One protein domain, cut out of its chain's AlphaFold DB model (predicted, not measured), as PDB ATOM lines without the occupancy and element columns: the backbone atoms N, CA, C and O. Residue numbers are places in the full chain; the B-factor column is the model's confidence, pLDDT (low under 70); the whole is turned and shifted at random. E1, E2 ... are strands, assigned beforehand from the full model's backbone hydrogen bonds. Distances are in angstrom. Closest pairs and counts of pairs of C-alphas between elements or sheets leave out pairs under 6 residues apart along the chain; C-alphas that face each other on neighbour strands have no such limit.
ATOM      1  N   TYR A  22     130.545  47.279 126.803       87.62
ATOM      2  CA  TYR A  22     131.492  47.068 125.708       87.62
ATOM      3  C   TYR A  22     132.801  47.806 125.926       87.62
ATOM      4  O   TYR A  22     132.787  48.987 126.254       87.62
ATOM      5  N   LYS A  23     133.931  47.141 125.673       91.81
ATOM      6  CA  LYS A  23     135.260  47.771 125.657       91.81
ATOM      7  C   LYS A  23     135.662  48.200 124.254       91.81
ATOM      8  O   LYS A  23     135.345  47.509 123.295       91.81
ATOM      9  N   VAL A  24     136.402  49.292 124.122       94.25
ATOM     10  CA  VAL A  24     136.802  49.860 122.832       94.25
ATOM     11  C   VAL A  24     138.309  49.736 122.624       94.25
ATOM     12  O   VAL A  24     139.097  50.134 123.481       94.25
ATOM     13  N   TYR A  25     138.699  49.211 121.463       94.50
ATOM     14  CA  TYR A  25     140.089  48.949 121.106       94.50
ATOM     15  C   TYR A  25     140.417  49.392 119.683       94.50
ATOM     16  O   TYR A  25     139.594  49.286 118.770       94.50
ATOM     17  N   TRP A  26     141.671  49.771 119.478       95.19
ATOM     18  CA  TRP A  26     142.324  49.727 118.179       95.19
ATOM     19  C   TRP A  26     142.884  48.330 117.941       95.19
ATOM     20  O   TRP A  26     143.501  47.745 118.824       95.19
ATOM     21  N   ARG A  27     142.715  47.791 116.734       95.94
ATOM     22  CA  ARG A  27     143.533  46.675 116.250       95.94
ATOM     23  C   ARG A  27     144.594  47.238 115.323       95.94
ATOM     24  O   ARG A  27     144.274  47.606 114.187       95.94
ATOM     25  N   CYS A  28     145.817  47.312 115.831       94.88
ATOM     26  CA  CYS A  28     146.961  47.889 115.142       94.88
ATOM     27  C   CYS A  28     147.426  47.025 113.953       94.88
ATOM     28  O   CYS A  28     146.910  45.929 113.713       94.88
ATOM     29  N   LEU A  29     148.398  47.529 113.184       92.19
ATOM     30  CA  LEU A  29     148.896  46.872 111.967       92.19
ATOM     31  C   LEU A  29     149.538  45.497 112.210       92.19
ATOM     32  O   LEU A  29     149.379  44.597 111.391       92.19
ATOM     33  N   ASP A  30     150.237  45.329 113.326       91.44
ATOM     34  CA  ASP A  30     150.835  44.064 113.779       91.44
ATOM     35  C   ASP A  30     149.815  43.119 114.453       91.44
ATOM     36  O   ASP A  30     150.157  42.008 114.858       91.44
ATOM     37  N   GLY A  31     148.553  43.544 114.556       91.31
ATOM     38  CA  GLY A  31     147.445  42.764 115.090       91.31
ATOM     39  C   GLY A  31     147.230  42.867 116.599       91.31
ATOM     40  O   GLY A  31     146.249  42.283 117.072       91.31
ATOM     41  N   HIS A  32     148.060  43.600 117.354       93.94
ATOM     42  CA  HIS A  32     147.794  43.797 118.782       93.94
ATOM     43  C   HIS A  32     146.552  44.669 119.009       93.94
ATOM     44  O   HIS A  32     146.112  45.413 118.125       93.94
ATOM     45  N   LEU A  33     145.949  44.517 120.191       92.94
ATOM     46  CA  LEU A  33     144.826  45.339 120.626       92.94
ATOM     47  C   LEU A  33     145.338  46.423 121.568       92.94
ATOM     48  O   LEU A  33     145.828  46.099 122.646       92.94
ATOM     49  N   GLU A  34     145.179  47.675 121.159       93.31
ATOM     50  CA  GLU A  34     145.515  48.853 121.956       93.31
ATOM     51  C   GLU A  34     144.229  49.474 122.507       93.31
ATOM     52  O   GLU A  34     143.220  49.564 121.798       93.31
ATOM     53  N   ALA A  35     144.218  49.845 123.786       92.19
ATOM     54  CA  ALA A  35     143.019  50.392 124.415       92.19
ATOM     55  C   ALA A  35     142.742  51.804 123.885       92.19
ATOM     56  O   ALA A  35     143.655  52.591 123.663       92.19
ATOM     57  N   MET A  36     141.472  52.138 123.654       92.88
ATOM     58  CA  MET A  36     141.133  53.473 123.165       92.88
ATOM     59  C   MET A  36     141.042  54.478 124.314       92.88
ATOM     60  O   MET A  36     140.307  54.265 125.279       92.88
ATOM     61  N   GLU A  37     141.721  55.610 124.164       91.81
ATOM     62  CA  GLU A  37     141.585  56.744 125.074       91.81
ATOM     63  C   GLU A  37     140.193  57.384 124.999       91.81
ATOM     64  O   GLU A  37     139.550  57.425 123.952       91.81
ATOM     65  N   ALA A  38     139.725  57.934 126.120       92.75
ATOM     66  CA  ALA A  38     138.424  58.610 126.186       92.75
ATOM     67  C   ALA A  38     138.410  59.973 125.471       92.75
ATOM     68  O   ALA A  38     137.344  60.504 125.157       92.75
ATOM     69  N   HIS A  39     139.587  60.554 125.241       94.12
ATOM     70  CA  HIS A  39     139.765  61.875 124.653       94.12
ATOM     71  C   HIS A  39     140.813  61.816 123.547       94.12
ATOM     72  O   HIS A  39     141.750  61.022 123.603       94.12
ATOM     73  N   ALA A  40     140.675  62.686 122.551       92.06
ATOM     74  CA  ALA A  40     141.718  62.909 121.561       92.06
ATOM     75  C   ALA A  40     141.723  64.358 121.079       92.06
ATOM     76  O   ALA A  40     140.729  65.079 121.195       92.06
ATOM     77  N   LYS A  41     142.847  64.784 120.499       91.00
ATOM     78  CA  LYS A  41     142.947  66.100 119.867       91.00
ATOM     79  C   LYS A  41     142.257  66.089 118.507       91.00
ATOM     80  O   LYS A  41     142.757  65.496 117.556       91.00
ATOM     81  N   LEU A  42     141.137  66.796 118.404       88.62
ATOM     82  CA  LEU A  42     140.418  67.044 117.156       88.62
ATOM     83  C   LEU A  42     140.458  68.542 116.865       88.62
ATOM     84  O   LEU A  42     140.101  69.352 117.712       88.62
ATOM     85  N   ASN A  43     140.930  68.926 115.674       86.56
ATOM     86  CA  ASN A  43     141.101  70.334 115.282       86.56
ATOM     87  C   ASN A  43     141.939  71.163 116.283       86.56
ATOM     88  O   ASN A  43     141.715  72.358 116.450       86.56
ATOM     89  N   GLY A  44     142.906  70.524 116.952       86.56
ATOM     90  CA  GLY A  44     143.780  71.158 117.945       86.56
ATOM     91  C   GLY A  44     143.221  71.214 119.372       86.56
ATOM     92  O   GLY A  44     143.966  71.574 120.280       86.56
ATOM     93  N   GLU A  45     141.969  70.809 119.593       90.62
ATOM     94  CA  GLU A  45     141.312  70.815 120.904       90.62
ATOM     95  C   GLU A  45     141.167  69.394 121.459       90.62
ATOM     96  O   GLU A  45     140.772  68.464 120.749       90.62
ATOM     97  N   GLU A  46     141.472  69.216 122.742       93.50
ATOM     98  CA  GLU A  46     141.254  67.945 123.429       93.50
ATOM     99  C   GLU A  46     139.758  67.717 123.652       93.50
ATOM    100  O   GLU A  46     139.097  68.446 124.388       93.50
ATOM    101  N   THR A  47     139.213  66.719 122.960       94.00
ATOM    102  CA  THR A  47     137.773  66.509 122.832       94.00
ATOM    103  C   THR A  47     137.392  65.106 123.308       94.00
ATOM    104  O   THR A  47     138.048  64.140 122.911       94.00
ATOM    105  N   PRO A  48     136.312  64.956 124.100       95.31
ATOM    106  CA  PRO A  48     135.780  63.647 124.457       95.31
ATOM    107  C   PRO A  48     135.299  62.880 123.224       95.31
ATOM    108  O   PRO A  48     134.583  63.426 122.373       95.31
ATOM    109  N   LEU A  49     135.662  61.604 123.156       96.19
ATOM    110  CA  LEU A  49     135.291  60.715 122.069       96.19
ATOM    111  C   LEU A  49     133.944  60.041 122.320       96.19
ATOM    112  O   LEU A  49     133.555  59.736 123.450       96.19
ATOM    113  N   TYR A  50     133.229  59.813 121.226       96.75
ATOM    114  CA  TYR A  50     131.920  59.184 121.199       96.75
ATOM    115  C   TYR A  50     131.887  58.075 120.154       96.75
ATOM    116  O   TYR A  50     132.479  58.189 119.080       96.75
ATOM    117  N   ILE A  51     131.127  57.030 120.465       96.00
ATOM    118  CA  ILE A  51     130.726  55.999 119.518       96.00
ATOM    119  C   ILE A  51     129.313  56.314 119.046       96.00
ATOM    120  O   ILE A  51     128.378  56.392 119.846       96.00
ATOM    121  N   HIS A  52     129.167  56.493 117.741       95.44
ATOM    122  CA  HIS A  52     127.903  56.710 117.055       95.44
ATOM    123  C   HIS A  52     127.422  55.393 116.454       95.44
ATOM    124  O   HIS A  52     128.171  54.697 115.768       95.44
ATOM    125  N   TYR A  53     126.166  55.047 116.704       92.00
ATOM    126  CA  TYR A  53     125.564  53.799 116.240       92.00
ATOM    127  C   TYR A  53     124.079  54.003 115.942       92.00
ATOM    128  O   TYR A  53     123.452  54.946 116.434       92.00
ATOM    129  N   GLN A  54     123.497  53.099 115.160       87.38
ATOM    130  CA  GLN A  54     122.062  53.074 114.908       87.38
ATOM    131  C   GLN A  54     121.417  51.956 115.732       87.38
ATOM    132  O   GLN A  54     121.892  50.824 115.742       87.38
ATOM    133  N   SER A  55     120.339  52.270 116.452       73.25
ATOM    134  CA  SER A  55     119.583  51.264 117.198       73.25
ATOM    135  C   SER A  55     118.470  50.687 116.327       73.25
ATOM    136  O   SER A  55     117.807  51.408 115.591       73.25
ATOM    137  N   THR A  56     118.167  49.399 116.468       70.88
ATOM    138  CA  THR A  56     116.979  48.811 115.818       70.88
ATOM    139  C   THR A  56     115.669  49.341 116.407       70.88
ATOM    140  O   THR A  56     114.635  49.309 115.746       70.88
ATOM    141  N   LYS A  57     115.700  49.853 117.647       69.75
ATOM    142  CA  LYS A  57     114.527  50.406 118.341       69.75
ATOM    143  C   LYS A  57     114.238  51.859 117.969       69.75
ATOM    144  O   LYS A  57     113.126  52.327 118.191       69.75
ATOM    145  N   GLN A  58     115.232  52.582 117.455       70.62
ATOM    146  CA  GLN A  58     115.103  53.982 117.064       70.62
ATOM    147  C   GLN A  58     115.886  54.222 115.772       70.62
ATOM    148  O   GLN A  58     117.104  54.080 115.782       70.62
ATOM    149  N   PRO A  59     115.231  54.648 114.678       71.00
ATOM    150  CA  PRO A  59     115.908  54.844 113.397       71.00
ATOM    151  C   PRO A  59     116.933  55.987 113.431       71.00
ATOM    152  O   PRO A  59     117.784  56.063 112.547       71.00
ATOM    153  N   ALA A  60     116.860  56.867 114.434       84.06
ATOM    154  CA  ALA A  60     117.823  57.932 114.648       84.06
ATOM    155  C   ALA A  60     119.160  57.388 115.170       84.06
ATOM    156  O   ALA A  60     119.211  56.470 115.990       84.06
ATOM    157  N   TRP A  61     120.242  58.016 114.724       86.44
ATOM    158  CA  TRP A  61     121.568  57.746 115.253       86.44
ATOM    159  C   TRP A  61     121.670  58.172 116.711       86.44
ATOM    160  O   TRP A  61     121.249  59.265 117.095       86.44
ATOM    161  N   GLN A  62     122.250  57.292 117.511       90.44
ATOM    162  CA  GLN A  62     122.542  57.517 118.914       90.44
ATOM    163  C   GLN A  62     124.045  57.668 119.104       90.44
ATOM    164  O   GLN A  62     124.845  57.419 118.201       90.44
ATOM    165  N   SER A  63     124.445  58.170 120.267       92.75
ATOM    166  CA  SER A  63     125.850  58.411 120.573       92.75
ATOM    167  C   SER A  63     126.106  58.167 122.045       92.75
ATOM    168  O   SER A  63     125.367  58.667 122.892       92.75
ATOM    169  N   THR A  64     127.168  57.430 122.336       92.75
ATOM    170  CA  THR A  64     127.577  57.084 123.696       92.75
ATOM    171  C   THR A  64     129.028  57.527 123.907       92.75
ATOM    172  O   THR A  64     129.841  57.353 122.995       92.75
ATOM    173  N   PRO A  65     129.358  58.193 125.026       94.62
ATOM    174  CA  PRO A  65     130.724  58.632 125.293       94.62
ATOM    175  C   PRO A  65     131.625  57.438 125.612       94.62
ATOM    176  O   PRO A  65     131.176  56.465 126.217       94.62
ATOM    177  N   ILE A  66     132.903  57.546 125.263       93.44
ATOM    178  CA  ILE A  66     133.937  56.608 125.713       93.44
ATOM    179  C   ILE A  66     134.414  57.039 127.102       93.44
ATOM    180  O   ILE A  66     134.689  58.215 127.339       93.44
ATOM    181  N   SER A  67     134.494  56.096 128.039       89.19
ATOM    182  CA  SER A  67     134.983  56.347 129.402       89.19
ATOM    183  C   SER A  67     136.477  56.042 129.562       89.19
ATOM    184  O   SER A  67     137.098  55.435 128.696       89.19
ATOM    185  N   LEU A  68     137.062  56.398 130.715       76.94
ATOM    186  CA  LEU A  68     138.471  56.112 131.050       76.94
ATOM    187  C   LEU A  68     138.830  54.616 131.064       76.94
ATOM    188  O   LEU A  68     140.000  54.264 131.041       76.94
ATOM    189  N   ARG A  69     137.838  53.723 131.141       79.44
ATOM    190  CA  ARG A  69     138.048  52.267 131.035       79.44
ATOM    191  C   ARG A  69     137.889  51.765 129.598       79.44
ATOM    192  O   ARG A  69     137.755  50.560 129.389       79.44
ATOM    193  N   SER A  70     137.816  52.696 128.649       80.25
ATOM    194  CA  SER A  70     137.441  52.469 127.257       80.25
ATOM    195  C   SER A  70     136.082  51.781 127.142       80.25
ATOM    196  O   SER A  70     135.879  50.985 126.233       80.25
ATOM    197  N   LEU A  71     135.166  52.022 128.089       86.81
ATOM    198  CA  LEU A  71     133.855  51.378 128.095       86.81
ATOM    199  C   LEU A  71     132.789  52.249 127.419       86.81
ATOM    200  O   LEU A  71     132.833  53.475 127.536       86.81
ATOM    201  N   VAL A  72     131.829  51.599 126.755       89.75
ATOM    202  CA  VAL A  72     130.661  52.214 126.111       89.75
ATOM    203  C   VAL A  72     129.387  51.394 126.322       89.75
ATOM    204  O   VAL A  72     129.422  50.170 126.465       89.75
ATOM    205  N   ASN A  73     128.246  52.084 126.292       88.19
ATOM    206  CA  ASN A  73     126.920  51.472 126.361       88.19
ATOM    207  C   ASN A  73     126.279  51.454 124.963       88.19
ATOM    208  O   ASN A  73     125.912  52.511 124.441       88.19
ATOM    209  N   LEU A  74     126.204  50.266 124.358       87.31
ATOM    210  CA  LEU A  74     125.549  50.011 123.072       87.31
ATOM    211  C   LEU A  74     124.212  49.282 123.292       87.31
ATOM    212  O   LEU A  74     124.005  48.672 124.341       87.31
ATOM    213  N   PRO A  75     123.286  49.289 122.317       83.44
ATOM    214  CA  PRO A  75     122.003  48.613 122.452       83.44
ATOM    215  C   PRO A  75     122.159  47.124 122.784       83.44
ATOM    216  O   PRO A  75     122.982  46.428 122.195       83.44
ATOM    217  N   LEU A  76     121.291  46.597 123.649       75.19
ATOM    218  CA  LEU A  76     121.298  45.176 124.038       75.19
ATOM    219  C   LEU A  76     121.143  44.194 122.862       75.19
ATOM    220  O   LEU A  76     121.418  43.010 123.001       75.19
ATOM    221  N   ASN A  77     120.645  44.665 121.719       77.31
ATOM    222  CA  ASN A  77     120.420  43.865 120.517       77.31
ATOM    223  C   ASN A  77     121.538  44.019 119.469       77.31
ATOM    224  O   ASN A  77     121.320  43.636 118.317       77.31
ATOM    225  N   THR A  78     122.652  44.658 119.827       83.62
ATOM    226  CA  THR A  78     123.811  44.788 118.939       83.62
ATOM    227  C   THR A  78     124.315  43.393 118.589       83.62
ATOM    228  O   THR A  78     124.428  42.532 119.460       83.62
ATOM    229  N   GLN A  79     124.578  43.140 117.315       84.62
ATOM    230  CA  GLN A  79     125.057  41.856 116.822       84.62
ATOM    231  C   GLN A  79     126.569  41.882 116.618       84.62
ATOM    232  O   GLN A  79     127.194  42.929 116.452       84.62
ATOM    233  N   ASN A  80     127.184  40.700 116.641       86.81
ATOM    234  CA  ASN A  80     128.566  40.573 116.199       86.81
ATOM    235  C   ASN A  80     128.653  40.923 114.705       86.81
ATOM    236  O   ASN A  80     127.958  40.306 113.901       86.81
ATOM    237  N   GLY A  81     129.533  41.851 114.346       88.44
ATOM    238  CA  GLY A  81     129.661  42.380 112.991       88.44
ATOM    239  C   GLY A  81     128.927  43.702 112.757       88.44
ATOM    240  O   GLY A  81     129.090  44.283 111.688       88.44
ATOM    241  N   ASP A  82     128.153  44.204 113.728       91.69
ATOM    242  CA  ASP A  82     127.539  45.528 113.613       91.69
ATOM    243  C   ASP A  82     128.615  46.619 113.558       91.69
ATOM    244  O   ASP A  82     129.635  46.551 114.250       91.69
ATOM    245  N   PHE A  83     128.372  47.650 112.747       93.75
ATOM    246  CA  PHE A  83     129.302  48.759 112.573       93.75
ATOM    247  C   PHE A  83     128.924  49.972 113.414       93.75
ATOM    248  O   PHE A  83     127.754  50.333 113.554       93.75
ATOM    249  N   VAL A  84     129.952  50.648 113.912       95.31
ATOM    250  CA  VAL A  84     129.844  51.911 114.642       95.31
ATOM    251  C   VAL A  84     130.841  52.925 114.096       95.31
ATOM    252  O   VAL A  84     131.815  52.560 113.439       95.31
ATOM    253  N   VAL A  85     130.621  54.204 114.375       96.94
ATOM    254  CA  VAL A  85     131.475  55.298 113.893       96.94
ATOM    255  C   VAL A  85     132.054  56.057 115.080       96.94
ATOM    256  O   VAL A  85     131.320  56.429 115.991       96.94
ATOM    257  N   LEU A  86     133.364  56.297 115.078       97.06
ATOM    258  CA  LEU A  86     134.030  57.121 116.087       97.06
ATOM    259  C   LEU A  86     133.878  58.605 115.748       97.06
ATOM    260  O   LEU A  86     133.864  59.005 114.583       97.06
ATOM    261  N   GLY A  87     133.815  59.448 116.766       95.62
ATOM    262  CA  GLY A  87     133.800  60.887 116.576       95.62
ATOM    263  C   GLY A  87     133.758  61.640 117.890       95.62
ATOM    264  O   GLY A  87     134.204  61.151 118.924       95.62
ATOM    265  N   ASN A  88     133.201  62.841 117.836       95.00
ATOM    266  CA  ASN A  88     132.802  63.603 119.009       95.00
ATOM    267  C   ASN A  88     131.291  63.871 118.950       95.00
ATOM    268  O   ASN A  88     130.616  63.562 117.973       95.00
ATOM    269  N   LYS A  89     130.735  64.526 119.971       92.12
ATOM    270  CA  LYS A  89     129.287  64.786 120.053       92.12
ATOM    271  C   LYS A  89     128.679  65.512 118.834       92.12
ATOM    272  O   LYS A  89     127.475  65.403 118.617       92.12
ATOM    273  N   LYS A  90     129.466  66.278 118.070       90.88
ATOM    274  CA  LYS A  90     129.008  67.109 116.938       90.88
ATOM    275  C   LYS A  90     129.485  66.615 115.570       90.88
ATOM    276  O   LYS A  90     128.944  67.052 114.560       90.88
ATOM    277  N   GLN A  91     130.500  65.758 115.524       92.62
ATOM    278  CA  GLN A  91     131.202  65.376 114.304       92.62
ATOM    279  C   GLN A  91     131.473  63.880 114.298       92.62
ATOM    280  O   GLN A  91     132.038  63.346 115.249       92.62
ATOM    281  N   TRP A  92     131.148  63.232 113.183       94.19
ATOM    282  CA  TRP A  92     131.468  61.828 112.954       94.19
ATOM    283  C   TRP A  92     132.679  61.724 112.038       94.19
ATOM    284  O   TRP A  92     132.788  62.453 111.049       94.19
ATOM    285  N   LEU A  93     133.577  60.799 112.346       95.19
ATOM    286  CA  LEU A  93     134.755  60.529 111.540       95.19
ATOM    287  C   LEU A  93     134.469  59.286 110.700       95.19
ATOM    288  O   LEU A  93     134.672  58.159 111.136       95.19
ATOM    289  N   LEU A  94     133.948  59.487 109.489       93.00
ATOM    290  CA  LEU A  94     133.469  58.397 108.621       93.00
ATOM    291  C   LEU A  94     134.575  57.434 108.151       93.00
ATOM    292  O   LEU A  94     134.291  56.356 107.645       93.00
ATOM    293  N   ASN A  95     135.837  57.818 108.323       93.62
ATOM    294  CA  ASN A  95     137.034  56.999 108.120       93.62
ATOM    295  C   ASN A  95     137.482  56.237 109.383       93.62
ATOM    296  O   ASN A  95     138.489  55.533 109.345       93.62
ATOM    297  N   CYS A  96     136.756  56.384 110.488       96.06
ATOM    298  CA  CYS A  96     136.974  55.711 111.760       96.06
ATOM    299  C   CYS A  96     135.768  54.809 112.050       96.06
ATOM    300  O   CYS A  96     134.937  55.120 112.905       96.06
ATOM    301  N   VAL A  97     135.645  53.712 111.301       97.00
ATOM    302  CA  VAL A  97     134.567  52.733 111.482       97.00
ATOM    303  C   VAL A  97     135.080  51.569 112.323       97.00
ATOM    304  O   VAL A  97     136.163  51.041 112.073       97.00
ATOM    305  N   GLY A  98     134.307  51.189 113.335       96.38
ATOM    306  CA  GLY A  98     134.578  50.073 114.236       96.38
ATOM    307  C   GLY A  98     133.558  48.960 114.046       96.38
ATOM    308  O   GLY A  98     132.465  49.193 113.536       96.38
ATOM    309  N   GLU A  99     133.922  47.749 114.448       95.50
ATOM    310  CA  GLU A  99     133.063  46.565 114.397       95.50
ATOM    311  C   GLU A  99     132.810  46.051 115.815       95.50
ATOM    312  O   GLU A  99     133.718  46.026 116.653       95.50
ATOM    313  N   VAL A 100     131.576  45.647 116.092       93.31
ATOM    314  CA  VAL A 100     131.195  45.057 117.372       93.31
ATOM    315  C   VAL A 100     131.505  43.567 117.352       93.31
ATOM    316  O   VAL A 100     131.041  42.824 116.493       93.31
ATOM    317  N   HIS A 101     132.262  43.113 118.339       91.19
ATOM    318  CA  HIS A 101     132.647  41.728 118.525       91.19
ATOM    319  C   HIS A 101     132.096  41.188 119.838       91.19
ATOM    320  O   HIS A 101     132.409  41.697 120.914       91.19
ATOM    321  N   HIS A 102     131.338  40.101 119.758       85.19
ATOM    322  CA  HIS A 102     130.900  39.366 120.939       85.19
ATOM    323  C   HIS A 102     131.855  38.206 121.181       85.19
ATOM    324  O   HIS A 102     132.060  37.370 120.303       85.19
ATOM    325  N   ASN A 103     132.444  38.145 122.374       72.12
ATOM    326  CA  ASN A 103     133.235  36.994 122.781       72.12
ATOM    327  C   ASN A 103     132.443  36.193 123.823       72.12
ATOM    328  O   ASN A 103     132.169  36.735 124.888       72.12
ATOM    329  N   PRO A 104     132.118  34.913 123.572       66.00
ATOM    330  CA  PRO A 104     131.368  34.091 124.522       66.00
ATOM    331  C   PRO A 104     132.092  33.864 125.860       66.00
ATOM    332  O   PRO A 104     131.468  33.424 126.820       66.00
ATOM    333  N   VAL A 105     133.397  34.147 125.936       64.88
ATOM    334  CA  VAL A 105     134.226  33.987 127.142       64.88
ATOM    335  C   VAL A 105     134.211  35.235 128.036       64.88
ATOM    336  O   VAL A 105     134.444  35.120 129.237       64.88
ATOM    337  N   TYR A 106     133.931  36.423 127.491       60.66
ATOM    338  CA  TYR A 106     133.900  37.667 128.262       60.66
ATOM    339  C   TYR A 106     132.461  38.137 128.461       60.66
ATOM    340  O   TYR A 106     131.663  38.137 127.532       60.66
ATOM    341  N   HIS A 107     132.142  38.601 129.669       65.75
ATOM    342  CA  HIS A 107     130.825  39.177 129.967       65.75
ATOM    343  C   HIS A 107     130.537  40.476 129.198       65.75
ATOM    344  O   HIS A 107     129.386  40.886 129.115       65.75
ATOM    345  N   HIS A 108     131.577  41.098 128.638       73.38
ATOM    346  CA  HIS A 108     131.508  42.363 127.921       73.38
ATOM    347  C   HIS A 108     131.874  42.149 126.451       73.38
ATOM    348  O   HIS A 108     132.839  41.440 126.145       73.38
ATOM    349  N   GLY A 109     131.120  42.774 125.550       86.75
ATOM    350  CA  GLY A 109     131.472  42.827 124.134       86.75
ATOM    351  C   GLY A 109     132.668  43.748 123.893       86.75
ATOM    352  O   GLY A 109     133.111  44.484 124.773       86.75
ATOM    353  N   ASN A 110     133.203  43.732 122.679       91.88
ATOM    354  CA  ASN A 110     134.266  44.638 122.262       91.88
ATOM    355  C   ASN A 110     133.817  45.446 121.047       91.88
ATOM    356  O   ASN A 110     133.118  44.934 120.184       91.88
ATOM    357  N   VAL A 111     134.273  46.682 120.939       94.44
ATOM    358  CA  VAL A 111     134.247  47.488 119.722       94.44
ATOM    359  C   VAL A 111     135.681  47.582 119.236       94.44
ATOM    360  O   VAL A 111     136.554  48.044 119.969       94.44
ATOM    361  N   ILE A 112     135.945  47.122 118.017       95.56
ATOM    362  CA  ILE A 112     137.297  47.068 117.464       95.56
ATOM    363  C   ILE A 112     137.381  47.932 116.212       95.56
ATOM    364  O   ILE A 112     136.710  47.685 115.210       95.56
ATOM    365  N   PHE A 113     138.277  48.910 116.256       96.75
ATOM    366  CA  PHE A 113     138.668  49.737 115.124       96.75
ATOM    367  C   PHE A 113     139.940  49.164 114.507       96.75
ATOM    368  O   PHE A 113     141.028  49.287 115.064       96.75
ATOM    369  N   SER A 114     139.820  48.482 113.369       95.81
ATOM    370  CA  SER A 114     140.948  47.804 112.734       95.81
ATOM    371  C   SER A 114     141.647  48.715 111.734       95.81
ATOM    372  O   SER A 114     141.095  49.064 110.688       95.81
ATOM    373  N   VAL A 115     142.907  49.038 112.032       94.94
ATOM    374  CA  VAL A 115     143.762  49.910 111.211       94.94
ATOM    375  C   VAL A 115     144.033  49.304 109.829       94.94
ATOM    376  O   VAL A 115     144.264  50.017 108.866       94.94
ATOM    377  N   THR A 116     143.948  47.986 109.676       92.19
ATOM    378  CA  THR A 116     144.133  47.309 108.381       92.19
ATOM    379  C   THR A 116     142.846  47.145 107.574       92.19
ATOM    380  O   THR A 116     142.904  46.666 106.442       92.19
ATOM    381  N   ARG A 117     141.677  47.490 108.137       90.81
ATOM    382  CA  ARG A 117     140.372  47.239 107.503       90.81
ATOM    383  C   ARG A 117     139.470  48.466 107.522       90.81
ATOM    384  O   ARG A 117     139.444  49.224 106.564       90.81
ATOM    385  N   ASN A 118     138.717  48.656 108.598       91.19
ATOM    386  CA  ASN A 118     137.610  49.611 108.686       91.19
ATOM    387  C   ASN A 118     138.015  50.995 109.224       91.19
ATOM    388  O   ASN A 118     137.245  51.944 109.091       91.19
ATOM    389  N   ALA A 119     139.230  51.145 109.759       93.94
ATOM    390  CA  ALA A 119     139.714  52.407 110.318       93.94
ATOM    391  C   ALA A 119     141.065  52.877 109.741       93.94
ATOM    392  O   ALA A 119     141.757  53.664 110.374       93.94
ATOM    393  N   TYR A 120     141.454  52.408 108.549       86.12
ATOM    394  CA  TYR A 120     142.809  52.562 107.988       86.12
ATOM    395  C   TYR A 120     143.304  53.993 107.754       86.12
ATOM    396  O   TYR A 120     144.507  54.228 107.741       86.12
ATOM    397  N   SER A 121     142.397  54.951 107.567       89.12
ATOM    398  CA  SER A 121     142.740  56.370 107.380       89.12
ATOM    399  C   SER A 121     142.194  57.244 108.502       89.12
ATOM    400  O   SER A 121     141.998  58.443 108.306       89.12
ATOM    401  N   CYS A 122     141.873  56.661 109.656       93.94
ATOM    402  CA  CYS A 122     141.349  57.423 110.774       93.94
ATOM    403  C   CYS A 122     142.439  58.352 111.351       93.94
ATOM    404  O   CYS A 122     143.520  57.878 111.693       93.94
ATOM    405  N   PRO A 123     142.186  59.664 111.526       92.25
ATOM    406  CA  PRO A 123     143.185  60.594 112.065       92.25
ATOM    407  C   PRO A 123     143.516  60.344 113.543       92.25
ATOM    408  O   PRO A 123     144.440  60.952 114.070       92.25
ATOM    409  N   LEU A 124     142.745  59.482 114.211       93.50
ATOM    410  CA  LEU A 124     142.886  59.155 115.627       93.50
ATOM    411  C   LEU A 124     143.648  57.848 115.879       93.50
ATOM    412  O   LEU A 124     143.686  57.396 117.020       93.50
ATOM    413  N   ILE A 125     144.232  57.228 114.846       92.94
ATOM    414  CA  ILE A 125     145.061  56.031 115.030       92.94
ATOM    415  C   ILE A 125     146.270  56.398 115.911       92.94
ATOM    416  O   ILE A 125     147.040  57.282 115.512       92.94
ATOM    417  N   PRO A 126     146.479  55.713 117.050       90.62
ATOM    418  CA  PRO A 126     147.628  55.949 117.920       90.62
ATOM    419  C   PRO A 126     148.951  55.742 117.182       90.62
ATOM    420  O   PRO A 126     149.031  54.924 116.263       90.62
ATOM    421  N   GLN A 127     150.007  56.458 117.572       88.75
ATOM    422  CA  GLN A 127     151.304  56.373 116.883       88.75
ATOM    423  C   GLN A 127     151.900  54.964 116.966       88.75
ATOM    424  O   GLN A 127     152.467  54.466 115.997       88.75
ATOM    425  N   GLU A 128     151.712  54.304 118.099       87.25
ATOM    426  CA  GLU A 128     152.079  52.921 118.384       87.25
ATOM    427  C   GLU A 128     151.361  51.903 117.485       87.25
ATOM    428  O   GLU A 128     151.906  50.834 117.219       87.25
ATOM    429  N   CYS A 129     150.189  52.253 116.945       88.50
ATOM    430  CA  CYS A 129     149.477  51.423 115.975       88.50
ATOM    431  C   CYS A 129     149.940  51.632 114.525       88.50
ATOM    432  O   CYS A 129     149.544  50.856 113.646       88.50
ATOM    433  N   GLN A 130     150.708  52.689 114.244       82.31
ATOM    434  CA  GLN A 130     151.177  53.015 112.899       82.31
ATOM    435  C   GLN A 130     152.466  52.257 112.576       82.31
ATOM    436  O   GLN A 130     153.271  51.932 113.450       82.31
TER     437      GLN A 130
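Overview. This is residues 22 to 130 of the 136 residues of an uncharacterized protein of Legionella taurinensis (UniProt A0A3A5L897). One strongly twisted sheet of seven strands curls into a trough, well short of a closed barrel, with the small hairpin of E3 and E4 off one end. Residues 71 to 72 of the long E6 to E7 link pair antiparallel with residues 22 to 23 of E1, bridging part of the open side between E6 and E1. The printed part has 109 residues with nine named strands, E1 to E9, and no named helix; the large sheet is mixed, in the order E2 E1 E9 E8 E7 E5 E6. The class is all strand, though under half of the residues are in named elements. The whole is compact, with a radius of gyration of the C-alphas of 13.0 A and spans of 35 by 31 by 24 A.

Along the chain. E1, residues 22 to 27, begins at C-alpha 22 (131.492, 47.068, 125.708) and is 15.3 A long. E2 is residues 33 to 35, E3 residues 39 to 42 and E4 residues 45 to 48. E5, residues 50 to 55, is 15.2 A long, and E6, residues 58 to 65, is 18.3 A long and bends by 59 degrees at residue 61. E7, residues 83 to 88, is 16.6 A long. E8, residues 91 to 101, is the longest at 24.1 A and bends by 82 degrees at residue 95. E9, residues 109 to 114, is 15.6 A long and ends at C-alpha 114 (140.948, 47.804, 112.734).

Arrangement. In the large sheet, edge strand E2 forms a hairpin with E1, with N 26 and O 34 2.8 A apart. E1 and E9 are parallel at 23 degrees, with N 25 and O 111 at 2.9 A. E9 is antiparallel to E8, with N 101 and O 110 at 2.7 A. E7, E8 and E9 form a meander, each strand the antiparallel neighbour of the one before. E8 pairs with E7 over residues 91 to 99, where N 98 and O 84 are 2.8 A apart, and with E9 over residues 99 to 101. E7 is antiparallel to E5, with N 52 and O 85 at 2.8 A. E5 and edge strand E6 form a hairpin, with N 62 and O 53 at 2.8 A. E3 and E4 form a separate hairpin, with N 47 and O 40 at 2.8 A. E4 runs on into E5 at 41 degrees, and E3 and E7 are near each other. E1 and E5 are apart.

Size, cuts and confidence. The C-alphas farthest apart, those of Gly 44 and Pro 104, are 39.6 A apart. The printed part has no cut. The link E6 to E7, residues 66 to 82, is long, and residues 115 to 130 hold no named element. Mean pLDDT of the printed part is 88.9; residue 57 and residues 104 to 107 are under 70.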